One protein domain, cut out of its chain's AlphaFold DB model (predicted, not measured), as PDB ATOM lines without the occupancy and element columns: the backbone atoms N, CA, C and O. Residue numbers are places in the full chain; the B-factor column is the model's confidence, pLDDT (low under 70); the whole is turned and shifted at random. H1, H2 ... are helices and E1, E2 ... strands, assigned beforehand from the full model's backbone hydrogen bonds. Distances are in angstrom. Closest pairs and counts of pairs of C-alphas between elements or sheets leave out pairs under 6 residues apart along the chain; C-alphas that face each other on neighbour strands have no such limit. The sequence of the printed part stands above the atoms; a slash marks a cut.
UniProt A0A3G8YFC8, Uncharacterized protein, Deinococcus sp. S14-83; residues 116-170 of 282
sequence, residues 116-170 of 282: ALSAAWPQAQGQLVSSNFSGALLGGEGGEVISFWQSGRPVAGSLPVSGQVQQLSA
ATOM      1  N   ALA A 116     236.869 289.486 254.396       91.25
ATOM      2  CA  ALA A 116     235.762 290.365 254.757       91.25
ATOM      3  C   ALA A 116     235.099 289.901 256.061       91.25
ATOM      4  O   ALA A 116     234.736 288.733 256.200       91.25
ATOM      5  N   LEU A 117     234.887 290.828 256.997       91.56
ATOM      6  CA  LEU A 117     234.061 290.547 258.168       91.56
ATOM      7  C   LEU A 117     232.584 290.512 257.770       91.56
ATOM      8  O   LEU A 117     232.134 291.247 256.892       91.56
ATOM      9  N   SER A 118     231.816 289.647 258.433       90.44
ATOM     10  CA  SER A 118     230.384 289.485 258.157       90.44
ATOM     11  C   SER A 118     229.562 290.709 258.567       90.44
ATOM     12  O   SER A 118     228.547 291.013 257.942       90.44
ATOM     13  N   ALA A 119     230.003 291.419 259.606       93.12
ATOM     14  CA  ALA A 119     229.408 292.664 260.063       93.12
ATOM     15  C   ALA A 119     230.191 293.878 259.541       93.12
ATOM     16  O   ALA A 119     231.418 293.862 259.468       93.12
ATOM     17  N   ALA A 120     229.475 294.965 259.255       93.75
ATOM     18  CA  ALA A 120     230.085 296.258 258.963       93.75
ATOM     19  C   ALA A 120     230.552 296.958 260.252       93.75
ATOM     20  O   ALA A 120     230.082 296.676 261.360       93.75
ATOM     21  N   TRP A 121     231.455 297.926 260.123       95.38
ATOM     22  CA  TRP A 121     231.851 298.791 261.230       95.38
ATOM     23  C   TRP A 121     230.726 299.787 261.582       95.38
ATOM     24  O   TRP A 121     230.132 300.359 260.661       95.38
ATOM     25  N   PRO A 122     230.407 300.030 262.875       95.44
ATOM     26  CA  PRO A 122     231.122 299.607 264.090       95.44
ATOM     27  C   PRO A 122     230.687 298.261 264.696       95.44
ATOM     28  O   PRO A 122     231.275 297.820 265.680       95.44
ATOM     29  N   GLN A 123     229.684 297.576 264.141       94.94
ATOM     30  CA  GLN A 123     229.152 296.325 264.713       94.94
ATOM     31  C   GLN A 123     230.211 295.211 264.773       94.94
ATOM     32  O   GLN A 123     230.277 294.471 265.754       94.94
ATOM     33  N   ALA A 124     231.095 295.155 263.773       95.19
ATOM     34  CA  ALA A 124     232.236 294.241 263.726       95.19
ATOM     35  C   ALA A 124     233.170 294.339 264.946       95.19
ATOM     36  O   ALA A 124     233.824 293.358 265.299       95.19
ATOM     37  N   GLN A 125     233.218 295.484 265.636       96.50
ATOM     38  CA  GLN A 125     234.091 295.670 266.795       96.50
ATOM     39  C   GLN A 125     233.807 294.645 267.901       96.50
ATOM     40  O   GLN A 125     234.740 294.095 268.484       96.50
ATOM     41  N   GLY A 126     232.529 294.352 268.165       93.75
ATOM     42  CA  GLY A 126     232.139 293.374 269.182       93.75
ATOM     43  C   GLY A 126     232.659 291.967 268.875       93.75
ATOM     44  O   GLY A 126     233.074 291.260 269.790       93.75
ATOM     45  N   GLN A 127     232.704 291.594 267.591       92.81
ATOM     46  CA  GLN A 127     233.258 290.322 267.127       92.81
ATOM     47  C   GLN A 127     234.778 290.259 267.323       92.81
ATOM     48  O   GLN A 127     235.292 289.242 267.787       92.81
ATOM     49  N   LEU A 128     235.509 291.334 267.010       93.50
ATOM     50  CA  LEU A 128     236.966 291.380 267.194       93.50
ATOM     51  C   LEU A 128     237.358 291.297 268.674       93.50
ATOM     52  O   LEU A 128     238.307 290.599 269.028       93.50
ATOM     53  N   VAL A 129     236.601 291.968 269.547       92.62
ATOM     54  CA  VAL A 129     236.815 291.923 271.000       92.62
ATOM     55  C   VAL A 129     236.535 290.523 271.548       92.62
ATOM     56  O   VAL A 129     237.370 289.970 272.256       92.62
ATOM     57  N   SER A 130     235.387 289.922 271.214       86.25
ATOM     58  CA  SER A 130     234.991 288.617 271.764       86.25
ATOM     59  C   SER A 130     235.852 287.454 271.264       86.25
ATOM     60  O   SER A 130     236.044 286.481 271.989       86.25
ATOM     61  N   SER A 131     236.402 287.564 270.054       83.19
ATOM     62  CA  SER A 131     237.311 286.570 269.469       83.19
ATOM     63  C   SER A 131     238.778 286.749 269.875       83.19
ATOM     64  O   SER A 131     239.626 285.985 269.419       83.19
ATOM     65  N   ASN A 132     239.099 287.740 270.721       82.56
ATOM     66  CA  ASN A 132     240.478 288.120 271.054       82.56
ATOM     67  C   ASN A 132     241.345 288.341 269.801       82.56
ATOM     68  O   ASN A 132     242.512 287.939 269.754       82.56
ATOM     69  N   PHE A 133     240.773 288.978 268.776       90.44
ATOM     70  CA  PHE A 133     241.423 289.168 267.484       90.44
ATOM     71  C   PHE A 133     242.821 289.788 267.619       90.44
ATOM     72  O   PHE A 133     243.025 290.759 268.355       90.44
ATOM     73  N   SER A 134     243.781 289.225 266.886       92.38
ATOM     74  CA  SER A 134     245.141 289.747 266.755       92.38
ATOM     75  C   SER A 134     245.516 289.773 265.279       92.38
ATOM     76  O   SER A 134     245.380 288.762 264.592       92.38
ATOM     77  N   GLY A 135     245.957 290.923 264.780       94.69
ATOM     78  CA  GLY A 135     246.197 291.122 263.354       94.69
ATOM     79  C   GLY A 135     246.030 292.573 262.919       94.69
ATOM     80  O   GLY A 135     246.220 293.498 263.713       94.69
ATOM     81  N   ALA A 136     245.661 292.773 261.658       95.62
ATOM     82  CA  ALA A 136     245.341 294.083 261.102       95.62
ATOM     83  C   ALA A 136     243.892 294.138 260.604       95.62
ATOM     84  O   ALA A 136     243.391 293.199 259.994       95.62
ATOM     85  N   LEU A 137     243.229 295.260 260.858       95.81
ATOM     86  CA  LEU A 137     241.909 295.604 260.351       95.81
ATOM     87  C   LEU A 137     242.068 296.686 259.283       95.81
ATOM     88  O   LEU A 137     242.676 297.724 259.544       95.81
ATOM     89  N   LEU A 138     241.498 296.445 258.112       94.19
ATOM     90  CA  LEU A 138     241.470 297.344 256.969       94.19
ATOM     91  C   LEU A 138     240.053 297.905 256.815       94.19
ATOM     92  O   LEU A 138     239.079 297.151 256.799       94.19
ATOM     93  N   GLY A 139     239.934 299.220 256.684       90.75
ATOM     94  CA  GLY A 139     238.683 299.922 256.410       90.75
ATOM     95  C   GLY A 139     238.830 300.960 255.302       90.75
ATOM     96  O   GLY A 139     239.940 301.335 254.923       90.75
ATOM     97  N   GLY A 140     237.689 301.431 254.795       81.31
ATOM     98  CA  GLY A 140     237.626 302.287 253.608       81.31
ATOM     99  C   GLY A 140     237.686 301.489 252.302       81.31
ATOM    100  O   GLY A 140     238.035 300.305 252.290       81.31
ATOM    101  N   GLU A 141     237.326 302.130 251.193       68.19
ATOM    102  CA  GLU A 141     237.398 301.522 249.862       68.19
ATOM    103  C   GLU A 141     238.872 301.290 249.492       68.19
ATOM    104  O   GLU A 141     239.593 302.213 249.146       68.19
ATOM    105  N   GLY A 142     239.350 300.048 249.625       63.84
ATOM    106  CA  GLY A 142     240.739 299.683 249.309       63.84
ATOM    107  C   GLY A 142     241.710 299.643 250.495       63.84
ATOM    108  O   GLY A 142     242.907 299.476 250.275       63.84
ATOM    109  N   GLY A 143     241.227 299.738 251.740       72.75
ATOM    110  CA  GLY A 143     242.076 299.592 252.931       72.75
ATOM    111  C   GLY A 143     242.899 300.837 253.278       72.75
ATOM    112  O   GLY A 143     243.997 300.722 253.817       72.75
ATOM    113  N   GLU A 144     242.369 302.022 252.969       81.25
ATOM    114  CA  GLU A 144     242.985 303.324 253.271       81.25
ATOM    115  C   GLU A 144     243.164 303.567 254.776       81.25
ATOM    116  O   GLU A 144     244.085 304.265 255.203       81.25
ATOM    117  N   VAL A 145     242.284 302.982 255.592       90.25
ATOM    118  CA  VAL A 145     242.347 303.044 257.050       90.25
ATOM    119  C   VAL A 145     242.839 301.705 257.571       90.25
ATOM    120  O   VAL A 145     242.220 300.674 257.319       90.25
ATOM    121  N   ILE A 146     243.922 301.719 258.344       93.75
ATOM    122  CA  ILE A 146     244.439 300.523 259.004       93.75
ATOM    123  C   ILE A 146     244.483 300.696 260.517       93.75
ATOM    124  O   ILE A 146     244.965 301.709 261.025       93.75
ATOM    125  N   SER A 147     244.043 299.664 261.235       95.62
ATOM    126  CA  SER A 147     244.253 299.517 262.673       95.62
ATOM    127  C   SER A 147     244.892 298.171 262.983       95.62
ATOM    128  O   SER A 147     244.448 297.138 262.493       95.62
ATOM    129  N   PHE A 148     245.920 298.168 263.825       96.19
ATOM    130  CA  PHE A 148     246.520 296.944 264.351       96.19
ATOM    131  C   PHE A 148     245.860 296.576 265.667       96.19
ATOM    132  O   PHE A 148     245.597 297.455 266.489       96.19
ATOM    133  N   TRP A 149     245.624 295.286 265.868       96.25
ATOM    134  CA  TRP A 149     244.929 294.745 267.027       96.25
ATOM    135  C   TRP A 149     245.734 293.631 267.678       96.25
ATOM    136  O   TRP A 149     246.368 292.825 266.997       96.25
ATOM    137  N   GLN A 150     245.660 293.566 269.002       90.62
ATOM    138  CA  GLN A 150     246.219 292.491 269.805       90.62
ATOM    139  C   GLN A 150     245.226 292.124 270.904       90.62
ATOM    140  O   GLN A 150     244.759 292.993 271.644       90.62
ATOM    141  N   SER A 151     244.896 290.838 271.002       86.19
ATOM    142  CA  SER A 151     243.981 290.291 272.010       86.19
ATOM    143  C   SER A 151     242.659 291.063 272.108       86.19
ATOM    144  O   SER A 151     242.216 291.445 273.192       86.19
ATOM    145  N   GLY A 152     242.052 291.359 270.956       90.06
ATOM    146  CA  GLY A 152     240.774 292.058 270.872       90.06
ATOM    147  C   GLY A 152     240.840 293.540 271.245       90.06
ATOM    148  O   GLY A 152     239.804 294.139 271.522       90.06
ATOM    149  N   ARG A 153     242.031 294.157 271.267       93.50
ATOM    150  CA  ARG A 153     242.209 295.595 271.522       93.50
ATOM    151  C   ARG A 153     243.026 296.264 270.416       93.50
ATOM    152  O   ARG A 153     244.020 295.681 269.987       93.50
ATOM    153  N   PRO A 154     242.671 297.486 269.980       96.25
ATOM    154  CA  PRO A 154     243.494 298.230 269.037       96.25
ATOM    155  C   PRO A 154     244.788 298.691 269.719       96.25
ATOM    156  O   PRO A 154     244.753 299.238 270.821       96.25
ATOM    157  N   VAL A 155     245.925 298.479 269.059       95.06
ATOM    158  CA  VAL A 155     247.262 298.865 269.545       95.06
ATOM    159  C   VAL A 155     247.888 299.995 268.732       95.06
ATOM    160  O   VAL A 155     248.706 300.736 269.264       95.06
ATOM    161  N   ALA A 156     247.505 300.156 267.460       94.81
ATOM    162  CA  ALA A 156     247.992 301.237 266.606       94.81
ATOM    163  C   ALA A 156     247.066 301.503 265.410       94.81
ATOM    164  O   ALA A 156     246.148 300.729 265.120       94.81
ATOM    165  N   GLY A 157     247.361 302.580 264.680       93.31
ATOM    166  CA  GLY A 157     246.607 303.002 263.503       93.31
ATOM    167  C   GLY A 157     245.322 303.744 263.856       93.31
ATOM    168  O   GLY A 157     245.177 304.280 264.956       93.31
ATOM    169  N   SER A 158     244.395 303.800 262.910       94.00
ATOM    170  CA  SER A 158     243.114 304.488 263.062       94.00
ATOM    171  C   SER A 158     241.972 303.507 262.860       94.00
ATOM    172  O   SER A 158     242.028 302.646 261.987       94.00
ATOM    173  N   LEU A 159     240.934 303.626 263.685       94.44
ATOM    174  CA  LEU A 159     239.733 302.820 263.523       94.44
ATOM    175  C   LEU A 159     238.910 303.348 262.339       94.44
ATOM    176  O   LEU A 159     238.836 304.567 262.158       94.44
ATOM    177  N   PRO A 160     238.266 302.466 261.558       93.00
ATOM    178  CA  PRO A 160     237.300 302.888 260.552       93.00
ATOM    179  C   PRO A 160     236.181 303.724 261.188       93.00
ATOM    180  O   PRO A 160     235.863 303.567 262.367       93.00
ATOM    181  N   VAL A 161     235.561 304.617 260.418       91.50
ATOM    182  CA  VAL A 161     234.395 305.387 260.897       91.50
ATOM    183  C   VAL A 161     233.106 304.604 260.651       91.50
ATOM    184  O   VAL A 161     232.243 304.532 261.524       91.50
ATOM    185  N   SER A 162     232.987 303.972 259.484       92.69
ATOM    186  CA  SER A 162     231.848 303.147 259.083       92.69
ATOM    187  C   SER A 162     232.204 302.283 257.868       92.69
ATOM    188  O   SER A 162     233.257 302.462 257.254       92.69
ATOM    189  N   GLY A 163     231.304 301.366 257.510       91.94
ATOM    190  CA  GLY A 163     231.368 300.621 256.252       91.94
ATOM    191  C   GLY A 163     231.949 299.219 256.389       91.94
ATOM    192  O   GLY A 163     232.135 298.705 257.493       91.94
ATOM    193  N   GLN A 164     232.175 298.576 255.243       92.25
ATOM    194  CA  GLN A 164     232.750 297.236 255.211       92.25
ATOM    195  C   GLN A 164     234.221 297.260 255.611       92.25
ATOM    196  O   GLN A 164     234.961 298.183 255.271       92.25
ATOM    197  N   VAL A 165     234.627 296.225 256.340       94.12
ATOM    198  CA  VAL A 165     235.985 296.068 256.860       94.12
ATOM    199  C   VAL A 165     236.510 294.676 256.537       94.12
ATOM    200  O   VAL A 165     235.754 293.706 256.464       94.12
ATOM    201  N   GLN A 166     237.818 294.590 256.335       93.75
ATOM    202  CA  GLN A 166     238.525 293.339 256.090       93.75
ATOM    203  C   GLN A 166     239.544 293.110 257.200       93.75
ATOM    204  O   GLN A 166     240.145 294.059 257.700       93.75
ATOM    205  N   GLN A 167     239.754 291.861 257.583       93.88
ATOM    206  CA  GLN A 167     240.756 291.468 258.560       93.88
ATOM    207  C   GLN A 167     241.906 290.715 257.893       93.88
ATOM    208  O   GLN A 167     241.723 289.966 256.937       93.88
ATOM    209  N   LEU A 168     243.094 290.897 258.445       93.31
ATOM    210  CA  LEU A 168     244.271 290.072 258.231       93.31
ATOM    211  C   LEU A 168     244.622 289.474 259.584       93.31
ATOM    212  O   LEU A 168     245.102 290.184 260.470       93.31
ATOM    213  N   SER A 169     244.339 288.192 259.763       90.38
ATOM    214  CA  SER A 169     244.604 287.506 261.024       90.38
ATOM    215  C   SER A 169     246.092 287.200 261.143       90.38
ATOM    216  O   SER A 169     246.664 286.519 260.290       90.38
ATOM    217  N   ALA A 170     246.720 287.675 262.219       87.88
ATOM    218  CA  ALA A 170     248.027 287.167 262.593       87.88
ATOM    219  C   ALA A 170     247.866 285.688 262.982       87.88
ATOM    220  O   ALA A 170     246.896 285.354 263.676       87.88
TER     221      ALA A 170
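Overview. This is residues 116 to 170 of the 282 residues of an uncharacterized protein of Deinococcus sp. S14-83 (UniProt A0A3G8YFC8). A strongly twisted sheet of four strands, order E3 E2 E1 E4 and antiparallel, has one short helix, H1, packed on one face. The 55 printed residues include H1, E1, E2, E3 and E4 in that order, class mixed. The whole is compact, radius of gyration of the C-alphas 9.6 A, spanning 25 by 20 by 16 A.

Arrangement. H1, residues 124 to 130, is on the sheet at a height of 8.4 A, over none of its strands; every O i to N i+4 pair is within hydrogen-bond range. E1, residues 135 to 139, and E2, residues 145 to 150, form a hairpin, with N 137 and O 147 2.8 A apart. E2 and E3, residues 153 to 157, form another, with N 155 and O 148 2.8 A apart. The closest C-alphas of H1 and E3 are Val 129 and Arg 153, 6.5 A apart. E1 E2 E3 are a meander, each the antiparallel neighbour of the one before; E4, residues 165 to 169, the antiparallel neighbour of E1, completes a Greek key, with N 138 and O 166 2.8 A apart.

Along the chain. H1 begins at C-alpha 124 (232.236, 294.241, 263.726). E1 spans 13.5 A, E2 17.0 A and E4 12.8 A, ending at C-alpha 169 (244.604, 287.506, 261.024).

Size, cuts and confidence. The printed part has no cut and no long link. Residues 141 to 142 have pLDDT under 70.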